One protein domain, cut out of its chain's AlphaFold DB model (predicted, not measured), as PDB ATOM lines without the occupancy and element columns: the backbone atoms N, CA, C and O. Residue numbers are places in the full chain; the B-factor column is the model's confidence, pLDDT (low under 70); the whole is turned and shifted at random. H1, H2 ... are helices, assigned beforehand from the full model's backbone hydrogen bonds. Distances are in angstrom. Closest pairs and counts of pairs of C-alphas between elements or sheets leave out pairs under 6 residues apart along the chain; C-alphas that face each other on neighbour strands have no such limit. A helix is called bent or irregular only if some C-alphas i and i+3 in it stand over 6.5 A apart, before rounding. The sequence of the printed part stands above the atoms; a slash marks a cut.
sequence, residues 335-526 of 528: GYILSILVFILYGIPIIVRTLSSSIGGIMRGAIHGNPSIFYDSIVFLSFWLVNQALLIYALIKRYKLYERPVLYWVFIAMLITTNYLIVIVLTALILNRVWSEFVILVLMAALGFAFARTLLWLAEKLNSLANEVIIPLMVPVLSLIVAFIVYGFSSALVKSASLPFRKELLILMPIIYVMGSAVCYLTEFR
ATOM      1  N   GLY A 335     207.422 191.026 190.849       89.56
ATOM      2  CA  GLY A 335     207.408 191.229 192.297       89.56
ATOM      3  C   GLY A 335     206.640 192.492 192.701       89.56
ATOM      4  O   GLY A 335     205.847 192.448 193.641       89.56
ATOM      5  N   TYR A 336     206.802 193.601 191.968       84.88
ATOM      6  CA  TYR A 336     205.999 194.812 192.191       84.88
ATOM      7  C   TYR A 336     204.520 194.576 191.903       84.88
ATOM      8  O   TYR A 336     203.683 194.929 192.735       84.88
ATOM      9  N   ILE A 337     204.196 193.960 190.763       86.06
ATOM     10  CA  ILE A 337     202.809 193.657 190.387       86.06
ATOM     11  C   ILE A 337     202.156 192.781 191.459       86.06
ATOM     12  O   ILE A 337     201.073 193.112 191.933       86.06
ATOM     13  N   LEU A 338     202.837 191.722 191.900       89.50
ATOM     14  CA  LEU A 338     202.368 190.851 192.972       89.50
ATOM     15  C   LEU A 338     202.134 191.635 194.267       89.50
ATOM     16  O   LEU A 338     201.069 191.505 194.859       89.50
ATOM     17  N   SER A 339     203.080 192.487 194.676       86.81
ATOM     18  CA  SER A 339     202.927 193.290 195.896       86.81
ATOM     19  C   SER A 339     201.712 194.224 195.837       86.81
ATOM     20  O   SER A 339     200.958 194.324 196.805       86.81
ATOM     21  N   ILE A 340     201.468 194.845 194.678       82.06
ATOM     22  CA  ILE A 340     200.308 195.709 194.439       82.06
ATOM     23  C   ILE A 340     199.023 194.879 194.460       82.06
ATOM     24  O   ILE A 340     198.053 195.283 195.094       82.06
ATOM     25  N   LEU A 341     199.006 193.710 193.815       86.94
ATOM     26  CA  LEU A 341     197.841 192.826 193.792       86.94
ATOM     27  C   LEU A 341     197.486 192.318 195.190       86.94
ATOM     28  O   LEU A 341     196.325 192.405 195.579       86.94
ATOM     29  N   VAL A 342     198.460 191.846 195.974       87.75
ATOM     30  CA  VAL A 342     198.225 191.422 197.364       87.75
ATOM     31  C   VAL A 342     197.691 192.590 198.191       87.75
ATOM     32  O   VAL A 342     196.713 192.436 198.927       87.75
ATOM     33  N   PHE A 343     198.272 193.780 198.032       83.25
ATOM     34  CA  PHE A 343     197.805 194.970 198.732       83.25
ATOM     35  C   PHE A 343     196.371 195.359 198.342       83.25
ATOM     36  O   PHE A 343     195.568 195.652 199.222       83.25
ATOM     37  N   ILE A 344     196.007 195.311 197.059       79.62
ATOM     38  CA  ILE A 344     194.655 195.649 196.592       79.62
ATOM     39  C   ILE A 344     193.630 194.588 197.009       79.62
ATOM     40  O   ILE A 344     192.554 194.939 197.481       79.62
ATOM     41  N   LEU A 345     193.941 193.300 196.843       86.62
ATOM     42  CA  LEU A 345     192.988 192.208 197.069       86.62
ATOM     43  C   LEU A 345     192.792 191.882 198.555       86.62
ATOM     44  O   LEU A 345     191.697 191.498 198.964       86.62
ATOM     45  N   TYR A 346     193.833 192.049 199.371       88.75
ATOM     46  CA  TYR A 346     193.786 191.728 200.797       88.75
ATOM     47  C   TYR A 346     193.983 192.959 201.676       88.75
ATOM     48  O   TYR A 346     193.154 193.217 202.549       88.75
ATOM     49  N   GLY A 347     195.035 193.743 201.431       85.00
ATOM     50  CA  GLY A 347     195.384 194.905 202.256       85.00
ATOM     51  C   GLY A 347     194.263 195.944 202.349       85.00
ATOM     52  O   GLY A 347     193.799 196.246 203.449       85.00
ATOM     53  N   ILE A 348     193.779 196.453 201.210       78.38
ATOM     54  CA  ILE A 348     192.726 197.480 201.158       78.38
ATOM     55  C   ILE A 348     191.434 196.979 201.826       78.38
ATOM     56  O   ILE A 348     190.952 197.664 202.731       78.38
ATOM     57  N   PRO A 349     190.870 195.803 201.481       86.44
ATOM     58  CA  PRO A 349     189.670 195.300 202.141       86.44
ATOM     59  C   PRO A 349     189.816 195.093 203.656       86.44
ATOM     60  O   PRO A 349     188.886 195.421 204.396       86.44
ATOM     61  N   ILE A 350     190.970 194.606 204.136       87.25
ATOM     62  CA  ILE A 350     191.248 194.492 205.577       87.25
ATOM     63  C   ILE A 350     191.243 195.883 206.218       87.25
ATOM     64  O   ILE A 350     190.521 196.102 207.191       87.25
ATOM     65  N   ILE A 351     191.979 196.848 205.658       81.50
ATOM     66  CA  ILE A 351     192.059 198.219 206.187       81.50
ATOM     67  C   ILE A 351     190.671 198.867 206.232       81.50
ATOM     68  O   ILE A 351     190.244 199.342 207.284       81.50
ATOM     69  N   VAL A 352     189.937 198.832 205.118       79.00
ATOM     70  CA  VAL A 352     188.592 199.414 205.001       79.00
ATOM     71  C   VAL A 352     187.646 198.798 206.024       79.00
ATOM     72  O   VAL A 352     186.954 199.525 206.743       79.00
ATOM     73  N   ARG A 353     187.610 197.464 206.126       84.62
ATOM     74  CA  ARG A 353     186.718 196.778 207.065       84.62
ATOM     75  C   ARG A 353     187.078 197.100 208.507       84.62
ATOM     76  O   ARG A 353     186.175 197.320 209.309       84.62
ATOM     77  N   THR A 354     188.361 197.169 208.838       82.94
ATOM     78  CA  THR A 354     188.785 197.424 210.216       82.94
ATOM     79  C   THR A 354     188.505 198.866 210.633       82.94
ATOM     80  O   THR A 354     187.926 199.092 211.695       82.94
ATOM     81  N   LEU A 355     188.799 199.847 209.770       79.75
ATOM     82  CA  LEU A 355     188.498 201.258 210.033       79.75
ATOM     83  C   LEU A 355     186.992 201.514 210.139       79.75
ATOM     84  O   LEU A 355     186.538 202.125 211.106       79.75
ATOM     85  N   SER A 356     186.204 201.009 209.186       78.31
ATOM     86  CA  SER A 356     184.745 201.176 209.218       78.31
ATOM     87  C   SER A 356     184.101 200.479 210.420       78.31
ATOM     88  O   SER A 356     183.209 201.047 211.051       78.31
ATOM     89  N   SER A 357     184.580 199.286 210.793       82.75
ATOM     90  CA  SER A 357     184.098 198.578 211.986       82.75
ATOM     91  C   SER A 357     184.445 199.331 213.268       82.75
ATOM     92  O   SER A 357     183.599 199.424 214.155       82.75
ATOM     93  N   SER A 358     185.638 199.928 213.336       82.38
ATOM     94  CA  SER A 358     186.091 200.698 214.499       82.38
ATOM     95  C   SER A 358     185.256 201.958 214.699       82.38
ATOM     96  O   SER A 358     184.679 202.153 215.767       82.38
ATOM     97  N   ILE A 359     185.107 202.771 213.650       78.75
ATOM     98  CA  ILE A 359     184.310 204.005 213.700       78.75
ATOM     99  C   ILE A 359     182.844 203.686 213.989       78.75
ATOM    100  O   ILE A 359     182.246 204.279 214.886       78.75
ATOM    101  N   GLY A 360     182.277 202.692 213.300       76.38
ATOM    102  CA  GLY A 360     180.916 202.239 213.570       76.38
ATOM    103  C   GLY A 360     180.743 201.714 214.999       76.38
ATOM    104  O   GLY A 360     179.692 201.920 215.597       76.38
ATOM    105  N   GLY A 361     181.759 201.061 215.565       80.88
ATOM    106  CA  GLY A 361     181.757 200.599 216.954       80.88
ATOM    107  C   GLY A 361     181.787 201.742 217.969       80.88
ATOM    108  O   GLY A 361     181.028 201.696 218.932       80.88
ATOM    109  N   ILE A 362     182.549 202.811 217.710       80.31
ATOM    110  CA  ILE A 362     182.533 204.037 218.528       80.31
ATOM    111  C   ILE A 362     181.151 204.682 218.496       80.31
ATOM    112  O   ILE A 362     180.582 204.964 219.545       80.31
ATOM    113  N   MET A 363     180.579 204.867 217.303       77.00
ATOM    114  CA  MET A 363     179.256 205.480 217.158       77.00
ATOM    115  C   MET A 363     178.169 204.642 217.835       77.00
ATOM    116  O   MET A 363     177.384 205.167 218.619       77.00
ATOM    117  N   ARG A 364     178.131 203.326 217.581       77.75
ATOM    118  CA  ARG A 364     177.146 202.434 218.209       77.75
ATOM    119  C   ARG A 364     177.336 202.357 219.717       77.75
ATOM    120  O   ARG A 364     176.348 202.426 220.432       77.75
ATOM    121  N   GLY A 365     178.573 202.244 220.192       79.94
ATOM    122  CA  GLY A 365     178.885 202.176 221.615       79.94
ATOM    123  C   GLY A 365     178.520 203.457 222.367       79.94
ATOM    124  O   GLY A 365     177.945 203.366 223.449       79.94
ATOM    125  N   ALA A 366     178.755 204.627 221.761       77.12
ATOM    126  CA  ALA A 366     178.383 205.926 222.322       77.12
ATOM    127  C   ALA A 366     176.865 206.177 222.298       77.12
ATOM    128  O   ALA A 366     176.317 206.687 223.267       77.12
ATOM    129  N   ILE A 367     176.178 205.810 221.208       74.50
ATOM    130  CA  ILE A 367     174.739 206.076 221.030       74.50
ATOM    131  C   ILE A 367     173.865 205.037 221.752       74.50
ATOM    132  O   ILE A 367     172.838 205.390 222.319       74.50
ATOM    133  N   HIS A 368     174.253 203.758 221.733       72.94
ATOM    134  CA  HIS A 368     173.440 202.640 222.241       72.94
ATOM    135  C   HIS A 368     173.936 202.104 223.594       72.94
ATOM    136  O   HIS A 368     173.488 201.046 224.027       72.94
ATOM    137  N   GLY A 369     174.879 202.794 224.247       74.19
ATOM    138  CA  GLY A 369     175.336 202.456 225.596       74.19
ATOM    139  C   GLY A 369     175.986 201.076 225.708       74.19
ATOM    140  O   GLY A 369     175.714 200.356 226.663       74.19
ATOM    141  N   ASN A 370     176.833 200.692 224.745       79.75
ATOM    142  CA  ASN A 370     177.615 199.452 224.807       79.75
ATOM    143  C   ASN A 370     179.111 199.777 225.008       79.75
ATOM    144  O   ASN A 370     179.833 199.970 224.020       79.75
ATOM    145  N   PRO A 371     179.594 199.844 226.267       82.69
ATOM    146  CA  PRO A 371     180.960 200.259 226.566       82.69
ATOM    147  C   PRO A 371     182.015 199.312 225.993       82.69
ATOM    148  O   PRO A 371     183.076 199.769 225.582       82.69
ATOM    149  N   SER A 372     181.750 198.002 225.911       84.44
ATOM    150  CA  SER A 372     182.766 197.042 225.463       84.44
ATOM    151  C   SER A 372     183.138 197.238 223.994       84.44
ATOM    152  O   SER A 372     184.318 197.230 223.659       84.44
ATOM    153  N   ILE A 373     182.150 197.470 223.121       84.00
ATOM    154  CA  ILE A 373     182.396 197.756 221.697       84.00
ATOM    155  C   ILE A 373     183.070 199.124 221.532       84.00
ATOM    156  O   ILE A 373     183.956 199.281 220.695       84.00
ATOM    157  N   PHE A 374     182.674 200.108 222.343       83.12
ATOM    158  CA  PHE A 374     183.275 201.440 222.327       83.12
ATOM    159  C   PHE A 374     184.774 201.389 222.655       83.12
ATOM    160  O   PHE A 374     185.594 201.879 221.876       83.12
ATOM    161  N   TYR A 375     185.137 200.755 223.775       85.94
ATOM    162  CA  TYR A 375     186.530 200.644 224.199       85.94
ATOM    163  C   TYR A 375     187.357 199.759 223.259       85.94
ATOM    164  O   TYR A 375     188.480 200.140 222.944       85.94
ATOM    165  N   ASP A 376     186.813 198.646 222.746       87.38
ATOM    166  CA  ASP A 376     187.502 197.803 221.750       87.38
ATOM    167  C   ASP A 376     187.882 198.605 220.495       87.38
ATOM    168  O   ASP A 376     189.028 198.571 220.043       87.38
ATOM    169  N   SER A 377     186.950 199.405 219.973       84.12
ATOM    170  CA  SER A 377     187.209 200.269 218.821       84.12
ATOM    171  C   SER A 377     188.221 201.384 219.105       84.12
ATOM    172  O   SER A 377     189.034 201.702 218.235       84.12
ATOM    173  N   ILE A 378     188.183 201.996 220.295       81.56
ATOM    174  CA  ILE A 378     189.146 203.042 220.678       81.56
ATOM    175  C   ILE A 378     190.545 202.457 220.808       81.56
ATOM    176  O   ILE A 378     191.478 203.004 220.227       81.56
ATOM    177  N   VAL A 379     190.694 201.338 221.520       84.25
ATOM    178  CA  VAL A 379     191.991 200.681 221.715       84.25
ATOM    179  C   VAL A 379     192.589 200.272 220.371       84.25
ATOM    180  O   VAL A 379     193.765 200.547 220.121       84.25
ATOM    181  N   PHE A 380     191.778 199.703 219.471       84.62
ATOM    182  CA  PHE A 380     192.204 199.419 218.104       84.62
ATOM    183  C   PHE A 380     192.727 200.680 217.394       84.62
ATOM    184  O   PHE A 380     193.838 200.667 216.857       84.62
ATOM    185  N   LEU A 381     191.955 201.775 217.391       80.38
ATOM    186  CA  LEU A 381     192.351 203.005 216.699       80.38
ATOM    187  C   LEU A 381     193.611 203.613 217.309       80.38
ATOM    188  O   LEU A 381     194.478 204.066 216.567       80.38
ATOM    189  N   SER A 382     193.754 203.584 218.634       77.75
ATOM    190  CA  SER A 382     194.963 204.033 219.321       77.75
ATOM    191  C   SER A 382     196.180 203.211 218.904       77.75
ATOM    192  O   SER A 382     197.197 203.790 218.525       77.75
ATOM    193  N   PHE A 383     196.081 201.876 218.907       78.19
ATOM    194  CA  PHE A 383     197.175 201.007 218.461       78.19
ATOM    195  C   PHE A 383     197.567 201.308 217.014       78.19
ATOM    196  O   PHE A 383     198.745 201.427 216.671       78.19
ATOM    197  N   TRP A 384     196.561 201.467 216.163       77.44
ATOM    198  CA  TRP A 384     196.777 201.750 214.764       77.44
ATOM    199  C   TRP A 384     197.428 203.126 214.544       77.44
ATOM    200  O   TRP A 384     198.402 203.219 213.802       77.44
ATOM    201  N   LEU A 385     196.991 204.172 215.253       74.69
ATOM    202  CA  LEU A 385     197.619 205.499 215.222       74.69
ATOM    203  C   LEU A 385     199.076 205.466 215.703       74.69
ATOM    204  O   LEU A 385     199.931 206.108 215.092       74.69
ATOM    205  N   VAL A 386     199.383 204.691 216.747       75.81
ATOM    206  CA  VAL A 386     200.762 204.508 217.232       75.81
ATOM    207  C   VAL A 386     201.638 203.867 216.157       75.81
ATOM    208  O   VAL A 386     202.734 204.358 215.892       75.81
ATOM    209  N   ASN A 387     201.159 202.812 215.490       71.50
ATOM    210  CA  ASN A 387     201.902 202.162 214.409       71.50
ATOM    211  C   ASN A 387     202.241 203.148 213.273       71.50
ATOM    212  O   ASN A 387     203.372 203.189 212.786       71.50
ATOM    213  N   GLN A 388     201.287 204.008 212.917       71.19
ATOM    214  CA  GLN A 388     201.455 205.016 211.869       71.19
ATOM    215  C   GLN A 388     202.415 206.129 212.302       71.19
ATOM    216  O   GLN A 388     203.287 206.522 211.529       71.19
ATOM    217  N   ALA A 389     202.335 206.581 213.555       70.00
ATOM    218  CA  ALA A 389     203.280 207.543 214.118       70.00
ATOM    219  C   ALA A 389     204.723 207.006 214.111       70.00
ATOM    220  O   ALA A 389     205.652 207.736 213.760       70.00
ATOM    221  N   LEU A 390     204.919 205.722 214.429       68.81
ATOM    222  CA  LEU A 390     206.231 205.071 214.371       68.81
ATOM    223  C   LEU A 390     206.774 204.987 212.940       68.81
ATOM    224  O   LEU A 390     207.956 205.258 212.723       68.81
ATOM    225  N   LEU A 391     205.925 204.666 211.958       68.50
ATOM    226  CA  LEU A 391     206.308 204.671 210.544       68.50
ATOM    227  C   LEU A 391     206.730 206.076 210.086       68.50
ATOM    228  O   LEU A 391     207.784 206.234 209.467       68.50
ATOM    229  N   ILE A 392     205.947 207.103 210.438       67.19
ATOM    230  CA  ILE A 392     206.261 208.512 210.153       67.19
ATOM    231  C   ILE A 392     207.621 208.877 210.745       67.19
ATOM    232  O   ILE A 392     208.493 209.392 210.043       67.19
ATOM    233  N   TYR A 393     207.828 208.560 212.022       70.75
ATOM    234  CA  TYR A 393     209.080 208.818 212.721       70.75
ATOM    235  C   TYR A 393     210.275 208.125 212.046       70.75
ATOM    236  O   TYR A 393     211.320 208.747 211.831       70.75
ATOM    237  N   ALA A 394     210.121 206.858 211.652       66.62
ATOM    238  CA  ALA A 394     211.165 206.106 210.962       66.62
ATOM    239  C   ALA A 394     211.539 206.740 209.611       66.62
ATOM    240  O   ALA A 394     212.728 206.872 209.300       66.62
ATOM    241  N   LEU A 395     210.550 207.189 208.832       66.94
ATOM    242  CA  LEU A 395     210.769 207.872 207.553       66.94
ATOM    243  C   LEU A 395     211.457 209.229 207.744       66.94
ATOM    244  O   LEU A 395     212.443 209.516 207.062       66.94
ATOM    245  N   ILE A 396     211.010 210.025 208.719       69.38
ATOM    246  CA  ILE A 396     211.635 211.303 209.090       69.38
ATOM    247  C   ILE A 396     213.114 211.112 209.408       69.38
ATOM    248  O   ILE A 396     213.962 211.848 208.896       69.38
ATOM    249  N   LYS A 397     213.431 210.116 210.241       72.50
ATOM    250  CA  LYS A 397     214.804 209.822 210.646       72.50
ATOM    251  C   LYS A 397     215.649 209.353 209.463       72.50
ATOM    252  O   LYS A 397     216.779 209.810 209.307       72.50
ATOM    253  N   ARG A 398     215.102 208.483 208.605       70.12
ATOM    254  CA  ARG A 398     215.798 207.934 207.430       70.12
ATOM    255  C   ARG A 398     216.194 209.017 206.429       70.12
ATOM    256  O   ARG A 398     217.320 209.001 205.940       70.12
ATOM    257  N   TYR A 399     215.289 209.950 206.144       69.50
ATOM    258  CA  TYR A 399     215.519 211.032 205.179       69.50
ATOM    259  C   TYR A 399     216.063 212.314 205.818       69.50
ATOM    260  O   TYR A 399     216.160 213.336 205.141       69.50
ATOM    261  N   LYS A 400     216.413 212.269 207.111       75.62
ATOM    262  CA  LYS A 400     216.893 213.414 207.896       75.62
ATOM    263  C   LYS A 400     216.012 214.658 207.745       75.62
ATOM    264  O   LYS A 400     216.497 215.786 207.718       75.62
ATOM    265  N   LEU A 401     214.695 214.458 207.654       69.44
ATOM    266  CA  LEU A 401     213.753 215.555 207.415       69.44
ATOM    267  C   LEU A 401     213.770 216.574 208.560       69.44
ATOM    268  O   LEU A 401     213.506 217.744 208.318       69.44
ATOM    269  N   TYR A 402     214.157 216.162 209.772       74.88
ATOM    270  CA  TYR A 402     214.342 217.051 210.925       74.88
ATOM    271  C   TYR A 402     215.370 218.173 210.678       74.88
ATOM    272  O   TYR A 402     215.271 219.229 211.290       74.88
ATOM    273  N   GLU A 403     216.316 217.995 209.748       79.06
ATOM    274  CA  GLU A 403     217.283 219.032 209.346       79.06
ATOM    275  C   GLU A 403     216.652 220.070 208.394       79.06
ATOM    276  O   GLU A 403     217.291 221.052 208.020       79.06
ATOM    277  N   ARG A 404     215.395 219.862 207.967       75.31
ATOM    278  CA  ARG A 404     214.674 220.675 206.977       75.31
ATOM    279  C   ARG A 404     213.225 220.931 207.420       75.31
ATOM    280  O   ARG A 404     212.314 220.244 206.953       75.31
ATOM    281  N   PRO A 405     212.972 221.951 208.259       72.94
ATOM    282  CA  PRO A 405     211.693 222.130 208.954       72.94
ATOM    283  C   PRO A 405     210.482 222.249 208.018       72.94
ATOM    284  O   PRO A 405     209.425 221.701 208.310       72.94
ATOM    285  N   VAL A 406     210.623 222.886 206.851       70.19
ATOM    286  CA  VAL A 406     209.525 222.997 205.872       70.19
ATOM    287  C   VAL A 406     209.162 221.632 205.275       70.19
ATOM    288  O   VAL A 406     207.995 221.259 205.247       70.19
ATOM    289  N   LEU A 407     210.156 220.850 204.842       64.75
ATOM    290  CA  LEU A 407     209.945 219.504 204.296       64.75
ATOM    291  C   LEU A 407     209.419 218.536 205.361       64.75
ATOM    292  O   LEU A 407     208.575 217.702 205.055       64.75
ATOM    293  N   TYR A 408     209.881 218.677 206.602       66.31
ATOM    294  CA  TYR A 408     209.381 217.933 207.755       66.31
ATOM    295  C   TYR A 408     207.876 218.133 207.960       66.31
ATOM    296  O   TYR A 408     207.122 217.161 207.974       66.31
ATOM    297  N   TRP A 409     207.427 219.389 208.054       67.38
ATOM    298  CA  TRP A 409     206.016 219.698 208.278       67.38
ATOM    299  C   TRP A 409     205.143 219.366 207.071       67.38
ATOM    300  O   TRP A 409     204.051 218.835 207.256       67.38
ATOM    301  N   VAL A 410     205.628 219.584 205.845       64.50
ATOM    302  CA  VAL A 410     204.906 219.183 204.625       64.50
ATOM    303  C   VAL A 410     204.772 217.662 204.539       64.50
ATOM    304  O   VAL A 410     203.699 217.174 204.204       64.50
ATOM    305  N   PHE A 411     205.810 216.896 204.885       63.97
ATOM    306  CA  PHE A 411     205.757 215.433 204.872       63.97
ATOM    307  C   PHE A 411     204.800 214.878 205.934       63.97
ATOM    308  O   PHE A 411     203.995 214.003 205.629       63.97
ATOM    309  N   ILE A 412     204.828 215.419 207.158       62.16
ATOM    310  CA  ILE A 412     203.865 215.067 208.214       62.16
ATOM    311  C   ILE A 412     202.442 215.426 207.785       62.16
ATOM    312  O   ILE A 412     201.551 214.581 207.862       62.16
ATOM    313  N   ALA A 413     202.230 216.646 207.286       59.06
ATOM    314  CA  ALA A 413     200.932 217.084 206.790       59.06
ATOM    315  C   ALA A 413     200.447 216.177 205.659       59.06
ATOM    316  O   ALA A 413     199.287 215.789 205.665       59.06
ATOM    317  N   MET A 414     201.323 215.770 204.737       58.66
ATOM    318  CA  MET A 414     201.006 214.850 203.648       58.66
ATOM    319  C   MET A 414     200.631 213.461 204.162       58.66
ATOM    320  O   MET A 414     199.626 212.908 203.735       58.66
ATOM    321  N   LEU A 415     201.378 212.894 205.106       57.16
ATOM    322  CA  LEU A 415     201.083 211.563 205.637       57.16
ATOM    323  C   LEU A 415     199.762 211.551 206.420       57.16
ATOM    324  O   LEU A 415     198.971 210.618 206.287       57.16
ATOM    325  N   ILE A 416     199.471 212.636 207.142       52.97
ATOM    326  CA  ILE A 416     198.181 212.854 207.800       52.97
ATOM    327  C   ILE A 416     197.062 213.054 206.765       52.97
ATOM    328  O   ILE A 416     196.000 212.442 206.864       52.97
ATOM    329  N   THR A 417     197.280 213.879 205.740       50.41
ATOM    330  CA  THR A 417     196.246 214.191 204.740       50.41
ATOM    331  C   THR A 417     195.942 213.033 203.794       50.41
ATOM    332  O   THR A 417     194.778 212.822 203.463       50.41
ATOM    333  N   THR A 418     196.947 212.234 203.436       55.31
ATOM    334  CA  THR A 418     196.803 211.066 202.556       55.31
ATOM    335  C   THR A 418     196.113 209.897 203.258       55.31
ATOM    336  O   THR A 418     195.305 209.209 202.641       55.31
ATOM    337  N   ASN A 419     196.393 209.679 204.548       52.91
ATOM    338  CA  ASN A 419     195.814 208.557 205.287       52.91
ATOM    339  C   ASN A 419     194.484 208.896 205.982       52.91
ATOM    340  O   ASN A 419     193.669 207.998 206.190       52.91
ATOM    341  N   TYR A 420     194.250 210.165 206.351       55.09
ATOM    342  CA  TYR A 420     193.189 210.518 207.306       55.09
ATOM    343  C   TYR A 420     192.291 211.655 206.891       55.09
ATOM    344  O   TYR A 420     191.097 211.584 207.162       55.09
ATOM    345  N   LEU A 421     192.817 212.696 206.242       58.03
ATOM    346  CA  LEU A 421     192.004 213.880 205.969       58.03
ATOM    347  C   LEU A 421     190.849 213.550 205.034       58.03
ATOM    348  O   LEU A 421     189.737 213.975 205.304       58.03
ATOM    349  N   ILE A 422     191.073 212.749 203.993       59.94
ATOM    350  CA  ILE A 422     189.989 212.352 203.092       59.94
ATOM    351  C   ILE A 422     188.906 211.597 203.872       59.94
ATOM    352  O   ILE A 422     187.740 211.946 203.789       59.94
ATOM    353  N   VAL A 423     189.286 210.631 204.706       59.78
ATOM    354  CA  VAL A 423     188.361 209.837 205.530       59.78
ATOM    355  C   VAL A 423     187.609 210.703 206.552       59.78
ATOM    356  O   VAL A 423     186.397 210.563 206.705       59.78
ATOM    357  N   ILE A 424     188.296 211.630 207.221       61.88
ATOM    358  CA  ILE A 424     187.724 212.549 208.218       61.88
ATOM    359  C   ILE A 424     186.805 213.575 207.550       61.88
ATOM    360  O   ILE A 424     185.698 213.796 208.029       61.88
ATOM    361  N   VAL A 425     187.224 214.166 206.429       63.56
ATOM    362  CA  VAL A 425     186.428 215.117 205.641       63.56
ATOM    363  C   VAL A 425     185.203 214.422 205.069       63.56
ATOM    364  O   VAL A 425     184.106 214.944 205.206       63.56
ATOM    365  N   LEU A 426     185.343 213.215 204.517       63.06
ATOM    366  CA  LEU A 426     184.214 212.391 204.082       63.06
ATOM    367  C   LEU A 426     183.251 212.123 205.230       63.06
ATOM    368  O   LEU A 426     182.056 212.338 205.076       63.06
ATOM    369  N   THR A 427     183.768 211.713 206.388       62.03
ATOM    370  CA  THR A 427     182.956 211.470 207.584       62.03
ATOM    371  C   THR A 427     182.219 212.741 208.007       62.03
ATOM    372  O   THR A 427     181.013 212.701 208.217       62.03
ATOM    373  N   ALA A 428     182.895 213.890 208.049       64.75
ATOM    374  CA  ALA A 428     182.293 215.174 208.397       64.75
ATOM    375  C   ALA A 428     181.250 215.644 207.365       64.75
ATOM    376  O   ALA A 428     180.200 216.145 207.757       64.75
ATOM    377  N   LEU A 429     181.502 215.472 206.065       65.31
ATOM    378  CA  LEU A 429     180.566 215.823 204.989       65.31
ATOM    379  C   LEU A 429     179.314 214.943 205.033       65.31
ATOM    380  O   LEU A 429     178.194 215.449 204.963       65.31
ATOM    381  N   ILE A 430     179.515 213.634 205.191       63.88
ATOM    382  CA  ILE A 430     178.455 212.627 205.268       63.88
ATOM    383  C   ILE A 430     177.601 212.834 206.532       63.88
ATOM    384  O   ILE A 430     176.378 212.723 206.464       63.88
ATOM    385  N   LEU A 431     178.216 213.178 207.672       61.94
ATOM    386  CA  LEU A 431     177.503 213.413 208.932       61.94
ATOM    387  C   LEU A 431     176.771 214.759 208.975       61.94
ATOM    388  O   LEU A 431     175.678 214.825 209.532       61.94
ATOM    389  N   ASN A 432     177.330 215.819 208.386       64.56
ATOM    390  CA  ASN A 432     176.737 217.150 208.503       64.56
ATOM    391  C   ASN A 432     175.522 217.376 207.591       64.56
ATOM    392  O   ASN A 432     174.808 218.338 207.823       64.56
ATOM    393  N   ARG A 433     175.243 216.543 206.571       62.91
ATOM    394  CA  ARG A 433     174.099 216.704 205.628       62.91
ATOM    395  C   ARG A 433     173.971 218.088 204.940       62.91
ATOM    396  O   ARG A 433     172.990 218.325 204.248       62.91
ATOM    397  N   VAL A 434     174.940 218.993 205.107       54.75
ATOM    398  CA  VAL A 434     174.830 220.426 204.750       54.75
ATOM    399  C   VAL A 434     175.263 220.732 203.306       54.75
ATOM    400  O   VAL A 434     175.029 221.828 202.807       54.75
ATOM    401  N   TRP A 435     175.874 219.785 202.592       63.72
ATOM    402  CA  TRP A 435     176.569 220.084 201.335       63.72
ATOM    403  C   TRP A 435     175.803 219.593 200.108       63.72
ATOM    404  O   TRP A 435     175.349 218.450 200.066       63.72
ATOM    405  N   SER A 436     175.693 220.448 199.084       78.06
ATOM    406  CA  SER A 436     175.131 220.049 197.793       78.06
ATOM    407  C   SER A 436     176.037 219.027 197.099       78.06
ATOM    408  O   SER A 436     177.262 219.053 197.250       78.06
ATOM    409  N   GLU A 437     175.440 218.130 196.310       78.38
ATOM    410  CA  GLU A 437     176.162 217.074 195.582       78.38
ATOM    411  C   GLU A 437     177.288 217.654 194.716       78.38
ATOM    412  O   GLU A 437     178.403 217.132 194.692       78.38
ATOM    413  N   PHE A 438     177.023 218.797 194.079       81.31
ATOM    414  CA  PHE A 438     178.003 219.534 193.292       81.31
ATOM    415  C   PHE A 438     179.242 219.913 194.111       81.31
ATOM    416  O   PHE A 438     180.366 219.680 193.666       81.31
ATOM    417  N   VAL A 439     179.063 220.442 195.326       81.00
ATOM    418  CA  VAL A 439     180.199 220.854 196.163       81.00
ATOM    419  C   VAL A 439     181.020 219.646 196.614       81.00
ATOM    420  O   VAL A 439     182.248 219.714 196.623       81.00
ATOM    421  N   ILE A 440     180.368 218.520 196.914       78.50
ATOM    422  CA  ILE A 440     181.054 217.270 197.268       78.50
ATOM    423  C   ILE A 440     181.950 216.800 196.111       78.50
ATOM    424  O   ILE A 440     183.114 216.463 196.334       78.50
ATOM    425  N   LEU A 441     181.444 216.810 194.875       83.69
ATOM    426  CA  LEU A 441     182.212 216.390 193.699       83.69
ATOM    427  C   LEU A 441     183.369 217.350 193.385       83.69
ATOM    428  O   LEU A 441     184.489 216.894 193.155       83.69
ATOM    429  N   VAL A 442     183.141 218.667 193.441       85.12
ATOM    430  CA  VAL A 442     184.202 219.673 193.247       85.12
ATOM    431  C   VAL A 442     185.312 219.500 194.282       85.12
ATOM    432  O   VAL A 442     186.496 219.534 193.940       85.12
ATOM    433  N   LEU A 443     184.950 219.246 195.539       82.69
ATOM    434  CA  LEU A 443     185.916 219.028 196.607       82.69
ATOM    435  C   LEU A 443     186.706 217.723 196.413       82.69
ATOM    436  O   LEU A 443     187.916 217.718 196.630       82.69
ATOM    437  N   MET A 444     186.076 216.641 195.937       82.19
ATOM    438  CA  MET A 444     186.792 215.409 195.569       82.19
ATOM    439  C   MET A 444     187.790 215.641 194.427       82.19
ATOM    440  O   MET A 444     188.925 215.169 194.511       82.19
ATOM    441  N   ALA A 445     187.409 216.404 193.398       85.12
ATOM    442  CA  ALA A 445     188.308 216.757 192.299       85.12
ATOM    443  C   ALA A 445     189.504 217.583 192.797       85.12
ATOM    444  O   ALA A 445     190.651 217.288 192.457       85.12
ATOM    445  N   ALA A 446     189.247 218.585 193.647       81.81
ATOM    446  CA  ALA A 446     190.278 219.435 194.235       81.81
ATOM    447  C   ALA A 446     191.242 218.640 195.129       81.81
ATOM    448  O   ALA A 446     192.456 218.821 195.032       81.81
ATOM    449  N   LEU A 447     190.723 217.718 195.949       81.19
ATOM    450  CA  LEU A 447     191.538 216.820 196.771       81.19
ATOM    451  C   LEU A 447     192.408 215.897 195.913       81.19
ATOM    452  O   LEU A 447     193.588 215.732 196.214       81.19
ATOM    453  N   GLY A 448     191.857 215.329 194.836       80.75
ATOM    454  CA  GLY A 448     192.608 214.497 193.894       80.75
ATOM    455  C   GLY A 448     193.727 215.269 193.195       80.75
ATOM    456  O   GLY A 448     194.862 214.795 193.122       80.75
ATOM    457  N   PHE A 449     193.433 216.488 192.734       84.81
ATOM    458  CA  PHE A 449     194.415 217.374 192.109       84.81
ATOM    459  C   PHE A 449     195.530 217.763 193.087       84.81
ATOM    460  O   PHE A 449     196.711 217.630 192.768       84.81
ATOM    461  N   ALA A 450     195.166 218.213 194.292       80.62
ATOM    462  CA  ALA A 450     196.120 218.589 195.329       80.62
ATOM    463  C   ALA A 450     197.027 217.411 195.697       80.62
ATOM    464  O   ALA A 450     198.245 217.563 195.721       80.62
ATOM    465  N   PHE A 451     196.447 216.223 195.893       80.56
ATOM    466  CA  PHE A 451     197.191 215.008 196.207       80.56
ATOM    467  C   PHE A 451     198.245 214.670 195.147       80.56
ATOM    468  O   PHE A 451     199.418 214.477 195.473       80.56
ATOM    469  N   ALA A 452     197.848 214.656 193.872       80.62
ATOM    470  CA  ALA A 452     198.755 214.378 192.764       80.62
ATOM    471  C   ALA A 452     199.879 215.414 192.664       80.62
ATOM    472  O   ALA A 452     201.045 215.042 192.516       80.62
ATOM    473  N   ARG A 453     199.552 216.702 192.814       82.69
ATOM    474  CA  ARG A 453     200.534 217.792 192.789       82.69
ATOM    475  C   ARG A 453     201.563 217.636 193.900       82.69
ATOM    476  O   ARG A 453     202.759 217.783 193.659       82.69
ATOM    477  N   THR A 454     201.109 217.323 195.111       75.31
ATOM    478  CA  THR A 454     201.997 217.113 196.255       75.31
ATOM    479  C   THR A 454     202.881 215.885 196.055       75.31
ATOM    480  O   THR A 454     204.072 215.958 196.346       75.31
ATOM    481  N   LEU A 455     202.350 214.780 195.519       75.31
ATOM    482  CA  LEU A 455     203.156 213.594 195.207       75.31
ATOM    483  C   LEU A 455     204.222 213.866 194.146       75.31
ATOM    484  O   LEU A 455     205.355 213.420 194.318       75.31
ATOM    485  N   LEU A 456     203.886 214.592 193.078       77.88
ATOM    486  CA  LEU A 456     204.848 214.973 192.042       77.88
ATOM    487  C   LEU A 456     205.965 215.846 192.616       77.88
ATOM    488  O   LEU A 456     207.140 215.526 192.448       77.88
ATOM    489  N   TRP A 457     205.599 216.882 193.372       78.94
ATOM    490  CA  TRP A 457     206.557 217.752 194.053       78.94
ATOM    491  C   TRP A 457     207.455 216.980 195.033       78.94
ATOM    492  O   TRP A 457     208.668 217.197 195.093       78.94
ATOM    493  N   LEU A 458     206.878 216.043 195.793       71.25
ATOM    494  CA  LEU A 458     207.631 215.210 196.724       71.25
ATOM    495  C   LEU A 458     208.588 214.272 195.981       71.25
ATOM    496  O   LEU A 458     209.738 214.136 196.394       71.25
ATOM    497  N   ALA A 459     208.135 213.638 194.897       70.75
ATOM    498  CA  ALA A 459     208.966 212.768 194.073       70.75
ATOM    499  C   ALA A 459     210.162 213.539 193.499       70.75
ATOM    500  O   ALA A 459     211.295 213.082 193.624       70.75
ATOM    501  N   GLU A 460     209.936 214.741 192.969       73.75
ATOM    502  CA  GLU A 460     210.991 215.628 192.471       73.75
ATOM    503  C   GLU A 460     212.009 215.971 193.573       73.75
ATOM    504  O   GLU A 460     213.224 215.812 193.399       73.75
ATOM    505  N   LYS A 461     211.531 216.359 194.766       71.19
ATOM    506  CA  LYS A 461     212.429 216.685 195.879       71.19
ATOM    507  C   LYS A 461     213.184 215.485 196.423       71.19
ATOM    508  O   LYS A 461     214.381 215.611 196.683       71.19
ATOM    509  N   LEU A 462     212.545 214.333 196.578       64.75
ATOM    510  CA  LEU A 462     213.225 213.128 197.041       64.75
ATOM    511  C   LEU A 462     214.236 212.617 196.005       64.75
ATOM    512  O   LEU A 462     215.332 212.217 196.399       64.75
ATOM    513  N   ASN A 463     213.942 212.730 194.706       66.00
ATOM    514  CA  ASN A 463     214.895 212.429 193.632       66.00
ATOM    515  C   ASN A 463     216.156 213.284 193.741       66.00
ATOM    516  O   ASN A 463     217.269 212.757 193.675       66.00
ATOM    517  N   SER A 464     215.984 214.586 193.995       67.06
ATOM    518  CA  SER A 464     217.109 215.511 194.181       67.06
ATOM    519  C   SER A 464     217.974 215.192 195.410       67.06
ATOM    520  O   SER A 464     219.144 215.561 195.449       67.06
ATOM    521  N   LEU A 465     217.417 214.504 196.415       62.97
ATOM    522  CA  LEU A 465     218.100 214.206 197.677       62.97
ATOM    523  C   LEU A 465     218.754 212.828 197.708       62.97
ATOM    524  O   LEU A 465     219.808 212.666 198.319       62.97
ATOM    525  N   ALA A 466     218.127 211.834 197.088       54.19
ATOM    526  CA  ALA A 466     218.535 210.444 197.228       54.19
ATOM    527  C   ALA A 466     219.462 209.954 196.102       54.19
ATOM    528  O   ALA A 466     220.019 208.866 196.223       54.19
ATOM    529  N   ASN A 467     219.630 210.701 194.994       54.59
ATOM    530  CA  ASN A 467     220.170 210.147 193.734       54.59
ATOM    531  C   ASN A 467     219.445 208.842 193.313       54.59
ATOM    532  O   ASN A 467     219.986 207.975 192.610       54.59
ATOM    533  N   GLU A 468     218.204 208.683 193.769       51.81
ATOM    534  CA  GLU A 468     217.288 207.607 193.423       51.81
ATOM    535  C   GLU A 468     216.230 208.168 192.476       51.81
ATOM    536  O   GLU A 468     215.906 209.349 192.533       51.81
ATOM    537  N   VAL A 469     215.727 207.333 191.568       51.06
ATOM    538  CA  VAL A 469     214.591 207.691 190.715       51.06
ATOM    539  C   VAL A 469     213.340 207.154 191.404       51.06
ATOM    540  O   VAL A 469     212.918 206.029 191.156       51.06
ATOM    541  N   ILE A 470     212.774 207.932 192.318       53.22
ATOM    542  CA  ILE A 470     211.379 207.801 192.730       53.22
ATOM    543  C   ILE A 470     210.533 208.199 191.528       53.22
ATOM    544  O   ILE A 470     210.589 209.329 191.040       53.22
ATOM    545  N   ILE A 471     209.817 207.214 190.996       54.91
ATOM    546  CA  ILE A 471     209.156 207.321 189.703       54.91
ATOM    547  C   ILE A 471     207.832 208.081 189.881       54.91
ATOM    548  O   ILE A 471     206.948 207.583 190.584       54.91
ATOM    549  N   PRO A 472     207.624 209.220 189.196       57.72
ATOM    550  CA  PRO A 472     206.332 209.906 189.176       57.72
ATOM    551  C   PRO A 472     205.184 209.020 188.652       57.72
ATOM    552  O   PRO A 472     204.032 209.245 189.001       57.72
ATOM    553  N   LEU A 473     205.479 207.945 187.903       60.34
ATOM    554  CA  LEU A 473     204.491 206.937 187.479       60.34
ATOM    555  C   LEU A 473     203.733 206.268 188.637       60.34
ATOM    556  O   LEU A 473     202.708 205.635 188.388       60.34
ATOM    557  N   MET A 474     204.195 206.368 189.888       65.19
ATOM    558  CA  MET A 474     203.421 205.859 191.024       65.19
ATOM    559  C   MET A 474     202.208 206.732 191.356       65.19
ATOM    560  O   MET A 474     201.296 206.238 192.012       65.19
ATOM    561  N   VAL A 475     202.155 207.990 190.899       71.19
ATOM    562  CA  VAL A 475     201.061 208.918 191.228       71.19
ATOM    563  C   VAL A 475     199.696 208.394 190.759       71.19
ATOM    564  O   VAL A 475     198.822 208.261 191.610       71.19
ATOM    565  N   PRO A 476     199.494 207.980 189.490       74.19
ATOM    566  CA  PRO A 476     198.219 207.391 189.068       74.19
ATOM    567  C   PRO A 476     197.825 206.136 189.862       74.19
ATOM    568  O   PRO A 476     196.658 205.962 190.209       74.19
ATOM    569  N   VAL A 477     198.798 205.277 190.190       69.62
ATOM    570  CA  VAL A 477     198.568 204.041 190.957       69.62
ATOM    571  C   VAL A 477     198.131 204.358 192.387       69.62
ATOM    572  O   VAL A 477     197.148 203.803 192.873       69.62
ATOM    573  N   LEU A 478     198.826 205.279 193.056       70.69
ATOM    574  CA  LEU A 478     198.493 205.727 194.409       70.69
ATOM    575  C   LEU A 478     197.129 206.416 194.447       70.69
ATOM    576  O   LEU A 478     196.347 206.161 195.358       70.69
ATOM    577  N   SER A 479     196.796 207.222 193.441       75.75
ATOM    578  CA  SER A 479     195.486 207.868 193.347       75.75
ATOM    579  C   SER A 479     194.347 206.868 193.162       75.75
ATOM    580  O   SER A 479     193.297 207.027 193.782       75.75
ATOM    581  N   LEU A 480     194.555 205.804 192.378       75.88
ATOM    582  CA  LEU A 480     193.598 204.697 192.271       75.88
ATOM    583  C   LEU A 480     193.427 203.965 193.608       75.88
ATOM    584  O   LEU A 480     192.300 203.700 194.019       75.88
ATOM    585  N   ILE A 481     194.525 203.681 194.314       69.81
ATOM    586  CA  ILE A 481     194.492 203.066 195.651       69.81
ATOM    587  C   ILE A 481     193.665 203.921 196.617       69.81
ATOM    588  O   ILE A 481     192.766 203.402 197.281       69.81
ATOM    589  N   VAL A 482     193.932 205.229 196.676       72.75
ATOM    590  CA  VAL A 482     193.185 206.148 197.542       72.75
ATOM    591  C   VAL A 482     191.711 206.173 197.147       72.75
ATOM    592  O   VAL A 482     190.856 206.084 198.022       72.75
ATOM    593  N   ALA A 483     191.387 206.191 195.856       75.44
ATOM    594  CA  ALA A 483     190.005 206.142 195.386       75.44
ATOM    595  C   ALA A 483     189.260 204.873 195.843       75.44
ATOM    596  O   ALA A 483     188.119 204.959 196.301       75.44
ATOM    597  N   PHE A 484     189.905 203.702 195.815       71.75
ATOM    598  CA  PHE A 484     189.324 202.475 196.372       71.75
ATOM    599  C   PHE A 484     189.086 202.571 197.883       71.75
ATOM    600  O   PHE A 484     188.037 202.134 198.366       71.75
ATOM    601  N   ILE A 485     190.020 203.173 198.626       69.25
ATOM    602  CA  ILE A 485     189.863 203.419 200.066       69.25
ATOM    603  C   ILE A 485     188.674 204.356 200.316       69.25
ATOM    604  O   ILE A 485     187.827 204.041 201.151       69.25
ATOM    605  N   VAL A 486     188.561 205.455 199.560       72.00
ATOM    606  CA  VAL A 486     187.435 206.402 199.627       72.00
ATOM    607  C   VAL A 486     186.106 205.697 199.409       72.00
ATOM    608  O   VAL A 486     185.190 205.859 200.219       72.00
ATOM    609  N   TYR A 487     186.002 204.901 198.345       77.62
ATOM    610  CA  TYR A 487     184.790 204.157 198.022       77.62
ATOM    611  C   TYR A 487     184.403 203.191 199.145       77.62
ATOM    612  O   TYR A 487     183.289 203.247 199.674       77.62
ATOM    613  N   GLY A 488     185.340 202.317 199.525       70.44
ATOM    614  CA  GLY A 488     185.100 201.275 200.515       70.44
ATOM    615  C   GLY A 488     184.728 201.859 201.874       70.44
ATOM    616  O   GLY A 488     183.772 201.405 202.505       70.44
ATOM    617  N   PHE A 489     185.439 202.906 202.295       69.81
ATOM    618  CA  PHE A 489     185.172 203.596 203.546       69.81
ATOM    619  C   PHE A 489     183.805 204.288 203.545       69.81
ATOM    620  O   PHE A 489     182.999 204.048 204.442       69.81
ATOM    621  N   SER A 490     183.516 205.106 202.529       72.50
ATOM    622  CA  SER A 490     182.270 205.882 202.461       72.50
ATOM    623  C   SER A 490     181.046 204.969 202.392       72.50
ATOM    624  O   SER A 490     180.062 205.193 203.094       72.50
ATOM    625  N   SER A 491     181.130 203.893 201.603       73.94
ATOM    626  CA  SER A 491     180.077 202.880 201.494       73.94
ATOM    627  C   SER A 491     179.804 202.195 202.837       73.94
ATOM    628  O   SER A 491     178.651 202.072 203.263       73.94
ATOM    629  N   ALA A 492     180.864 201.803 203.549       69.38
ATOM    630  CA  ALA A 492     180.735 201.180 204.859       69.38
ATOM    631  C   ALA A 492     180.177 202.153 205.912       69.38
ATOM    632  O   ALA A 492     179.304 201.763 206.688       69.38
ATOM    633  N   LEU A 493     180.619 203.415 205.907       69.06
ATOM    634  CA  LEU A 493     180.140 204.448 206.824       69.06
ATOM    635  C   LEU A 493     178.640 204.706 206.638       69.06
ATOM    636  O   LEU A 493     177.885 204.575 207.601       69.06
ATOM    637  N   VAL A 494     178.206 204.988 205.403       72.75
ATOM    638  CA  VAL A 494     176.793 205.221 205.059       72.75
ATOM    639  C   VAL A 494     175.919 204.057 205.516       72.75
ATOM    640  O   VAL A 494     174.886 204.274 206.150       72.75
ATOM    641  N   LYS A 495     176.361 202.820 205.253       73.44
ATOM    642  CA  LYS A 495     175.645 201.612 205.673       73.44
ATOM    643  C   LYS A 495     175.592 201.470 207.196       73.44
ATOM    644  O   LYS A 495     174.565 201.074 207.730       73.44
ATOM    645  N   SER A 496     176.689 201.769 207.892       63.91
ATOM    646  CA  SER A 496     176.801 201.587 209.347       63.91
ATOM    647  C   SER A 496     176.026 202.621 210.163       63.91
ATOM    648  O   SER A 496     175.562 202.302 211.253       63.91
ATOM    649  N   ALA A 497     175.890 203.837 209.636       64.50
ATOM    650  CA  ALA A 497     175.205 204.948 210.285       64.50
ATOM    651  C   ALA A 497     173.759 205.129 209.782       64.50
ATOM    652  O   ALA A 497     173.108 206.108 210.140       64.50
ATOM    653  N   SER A 498     173.258 204.203 208.948       68.81
ATOM    654  CA  SER A 498     171.922 204.252 208.326       68.81
ATOM    655  C   SER A 498     171.613 205.609 207.687       68.81
ATOM    656  O   SER A 498     170.502 206.131 207.786       68.81
ATOM    657  N   LEU A 499     172.623 206.221 207.065       67.50
ATOM    658  CA  LEU A 499     172.500 207.575 206.546       67.50
ATOM    659  C   LEU A 499     171.752 207.561 205.206       67.50
ATOM    660  O   LEU A 499     172.065 206.735 204.345       67.50
ATOM    661  N   PRO A 500     170.799 208.487 204.985       66.75
ATOM    662  CA  PRO A 500     170.144 208.657 203.696       66.75
ATOM    663  C   PRO A 500     171.133 209.311 202.723       66.75
ATOM    664  O   PRO A 500     171.176 210.530 202.583       66.75
ATOM    665  N   PHE A 501     171.982 208.501 202.094       72.00
ATOM    666  CA  PHE A 501     173.004 208.951 201.151       72.00
ATOM    667  C   PHE A 501     172.813 208.248 199.803       72.00
ATOM    668  O   PHE A 501     172.590 207.034 199.752       72.00
ATOM    669  N   ARG A 502     172.883 208.997 198.693       76.75
ATOM    670  CA  ARG A 502     172.646 208.441 197.352       76.75
ATOM    671  C   ARG A 502     173.775 207.497 196.944       76.75
ATOM    672  O   ARG A 502     174.952 207.851 196.999       76.75
ATOM    673  N   LYS A 503     173.410 206.301 196.471       76.81
ATOM    674  CA  LYS A 503     174.372 205.288 196.001       76.81
ATOM    675  C   LYS A 503     175.202 205.767 194.805       76.81
ATOM    676  O   LYS A 503     176.371 205.417 194.711       76.81
ATOM    677  N   GLU A 504     174.616 206.583 193.931       82.25
ATOM    678  CA  GLU A 504     175.293 207.177 192.767       82.25
ATOM    679  C   GLU A 504     176.477 208.053 193.192       82.25
ATOM    680  O   GLU A 504     177.577 207.927 192.655       82.25
ATOM    681  N   LEU A 505     176.283 208.879 194.225       79.25
ATOM    682  CA  LEU A 505     177.317 209.776 194.730       79.25
ATOM    683  C   LEU A 505     178.501 208.996 195.324       79.25
ATOM    684  O   LEU A 505     179.648 209.360 195.083       79.25
ATOM    685  N   LEU A 506     178.249 207.866 196.000       79.19
ATOM    686  CA  LEU A 506     179.314 206.985 196.512       79.19
ATOM    687  C   LEU A 506     180.240 206.460 195.409       79.19
ATOM    688  O   LEU A 506     181.424 206.262 195.663       79.19
ATOM    689  N   ILE A 507     179.713 206.229 194.204       83.44
ATOM    690  CA  ILE A 507     180.486 205.751 193.050       83.44
ATOM    691  C   ILE A 507     181.200 206.919 192.357       83.44
ATOM    692  O   ILE A 507     182.346 206.778 191.940       83.44
ATOM    693  N   LEU A 508     180.552 208.080 192.255       84.06
ATOM    694  CA  LEU A 508     181.109 209.245 191.566       84.06
ATOM    695  C   LEU A 508     182.290 209.873 192.313       84.06
ATOM    696  O   LEU A 508     183.265 210.272 191.684       84.06
ATOM    697  N   MET A 509     182.248 209.931 193.644       82.62
ATOM    698  CA  MET A 509     183.314 210.526 194.462       82.62
ATOM    699  C   MET A 509     184.729 209.982 194.175       82.62
ATOM    700  O   MET A 509     185.616 210.789 193.886       82.62
ATOM    701  N   PRO A 510     184.983 208.657 194.200       82.31
ATOM    702  CA  PRO A 510     186.298 208.106 193.877       82.31
ATOM    703  C   PRO A 510     186.691 208.330 192.408       82.31
ATOM    704  O   PRO A 510     187.860 208.587 192.132       82.31
ATOM    705  N   ILE A 511     185.741 208.293 191.466       85.44
ATOM    706  CA  ILE A 511     186.010 208.552 190.040       85.44
ATOM    707  C   ILE A 511     186.487 209.992 189.846       85.44
ATOM    708  O   ILE A 511     187.527 210.231 189.232       85.44
ATOM    709  N   ILE A 512     185.760 210.954 190.416       86.50
ATOM    710  CA  ILE A 512     186.082 212.378 190.318       86.50
ATOM    711  C   ILE A 512     187.411 212.701 191.017       86.50
ATOM    712  O   ILE A 512     188.193 213.504 190.503       86.50
ATOM    713  N   TYR A 513     187.727 212.023 192.124       84.62
ATOM    714  CA  TYR A 513     189.045 212.103 192.758       84.62
ATOM    715  C   TYR A 513     190.176 211.653 191.812       84.62
ATOM    716  O   TYR A 513     191.161 212.374 191.631       84.62
ATOM    717  N   VAL A 514     190.027 210.497 191.151       85.94
ATOM    718  CA  VAL A 514     191.019 209.999 190.176       85.94
ATOM    719  C   VAL A 514     191.147 210.950 188.991       85.94
ATOM    720  O   VAL A 514     192.265 211.227 188.563       85.94
ATOM    721  N   MET A 515     190.037 211.497 188.488       87.81
ATOM    722  CA  MET A 515     190.061 212.484 187.407       87.81
ATOM    723  C   MET A 515     190.844 213.739 187.801       87.81
ATOM    724  O   MET A 515     191.720 214.161 187.049       87.81
ATOM    725  N   GLY A 516     190.592 214.300 188.988       86.00
ATOM    726  CA  GLY A 516     191.347 215.448 189.500       86.00
ATOM    727  C   GLY A 516     192.850 215.166 189.581       86.00
ATOM    728  O   GLY A 516     193.668 215.977 189.141       86.00
ATOM    729  N   SER A 517     193.220 213.973 190.059       86.06
ATOM    730  CA  SER A 517     194.615 213.527 190.077       86.06
ATOM    731  C   SER A 517     195.211 213.360 188.677       86.06
ATOM    732  O   SER A 517     196.367 213.730 188.474       86.06
ATOM    733  N   ALA A 518     194.471 212.779 187.734       85.75
ATOM    734  CA  ALA A 518     194.940 212.529 186.375       85.75
ATOM    735  C   ALA A 518     195.175 213.841 185.617       85.75
ATOM    736  O   ALA A 518     196.196 213.979 184.949       85.75
ATOM    737  N   VAL A 519     194.276 214.819 185.778       89.19
ATOM    738  CA  VAL A 519     194.441 216.169 185.219       89.19
ATOM    739  C   VAL A 519     195.741 216.789 185.722       89.19
ATOM    740  O   VAL A 519     196.566 217.180 184.902       89.19
ATOM    741  N   CYS A 520     195.969 216.801 187.040       86.00
ATOM    742  CA  CYS A 520     197.216 217.316 187.609       86.00
ATOM    743  C   CYS A 520     198.449 216.593 187.053       86.00
ATOM    744  O   CYS A 520     199.421 217.237 186.656       86.00
ATOM    745  N   TYR A 521     198.394 215.260 187.001       84.19
ATOM    746  CA  TYR A 521     199.494 214.455 186.488       84.19
ATOM    747  C   TYR A 521     199.839 214.840 185.050       84.19
ATOM    748  O   TYR A 521     200.993 215.125 184.755       84.19
ATOM    749  N   LEU A 522     198.848 214.938 184.164       84.38
ATOM    750  CA  LEU A 522     199.068 215.300 182.765       84.38
ATOM    751  C   LEU A 522     199.593 216.734 182.588       84.38
ATOM    752  O   LEU A 522     200.397 216.970 181.684       84.38
ATOM    753  N   THR A 523     199.169 217.682 183.430       83.88
ATOM    754  CA  THR A 523     199.567 219.096 183.317       83.88
ATOM    755  C   THR A 523     200.941 219.399 183.909       83.88
ATOM    756  O   THR A 523     201.654 220.254 183.383       83.88
ATOM    757  N   GLU A 524     201.315 218.725 184.998       79.75
ATOM    758  CA  GLU A 524     202.535 219.024 185.761       79.75
ATOM    759  C   GLU A 524     203.683 218.050 185.445       79.75
ATOM    760  O   GLU A 524     204.838 218.466 185.444       79.75
ATOM    761  N   PHE A 525     203.408 216.789 185.081       70.38
ATOM    762  CA  PHE A 525     204.457 215.795 184.794       70.38
ATOM    763  C   PHE A 525     205.334 216.155 183.587       70.38
ATOM    764  O   PHE A 525     206.481 215.748 183.538       70.38
ATOM    765  N   ARG A 526     204.826 216.918 182.608       58.91
ATOM    766  CA  ARG A 526     205.636 217.375 181.459       58.91
ATOM    767  C   ARG A 526     206.571 218.544 181.785       58.91
ATOM    768  O   ARG A 526     207.400 218.885 180.948       58.91
TER     769      ARG A 526
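Overview. This is residues 335 to 526 of the 528 residues of the protein "RIP metalloprotease" of Candidatus Woesearchaeota archaeon (UniProt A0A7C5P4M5). An elongated bundle of helices has H5 in its core, with H1b, H3b, H4 and H6 packed on it, H2 along the side away from H4 and H6, and H1a at the edge touching no helix. H1b, H2, H3a, H4, H5 and H6 form an up-and-down bundle, each running against the one before, part aligned and part crossed. The 192 printed residues, with six named helices, H1 to H6, and no named strand, are all helix in class. The whole is compact, radius of gyration of the C-alphas 17.9 A, and spans 55 by 36 by 35 A.

Along the chain. H1, residues 335 to 367, begins at C-alpha 335 (207.408, 191.229, 192.297). Assigned as one helix by its hydrogen bonds, it is bent, with C-alphas 345 and 348 6.7 A apart; its arms are H1a, 335 to 345, and H1b, 348 to 367. H2, 371 to 398, measures 40.5 A. H3, 405 to 432, likewise assigned as one helix, is bent, with C-alphas 419 and 422 7.3 A apart, into H3a, 405 to 419, and H3b, 422 to 432. H4, 437 to 466, measures 42.9 A; H5, 474 to 496, 32.6 A; H6, 503 to 524, 33.0 A, ends at C-alpha 524 (202.535, 219.024, 185.761).

Arrangement. The hub H5 touches H6, a hairpin, C-alphas of Ala 483 and Pro 510 closest at 4.5 A. H4 touches H6, Ala 445 to Gly 516 C-alphas closest at 4.3 A. H1b and H2, a hairpin, touch through residues 371 to 381 of H2. Every O i to N i+4 pair is within hydrogen-bond range except in H6, 16 of 18.

Size, cuts and confidence. The printed part has no cut and no long link. Mean pLDDT of the printed part is 74.1; 62 residues are under 70, among them 407 to 435.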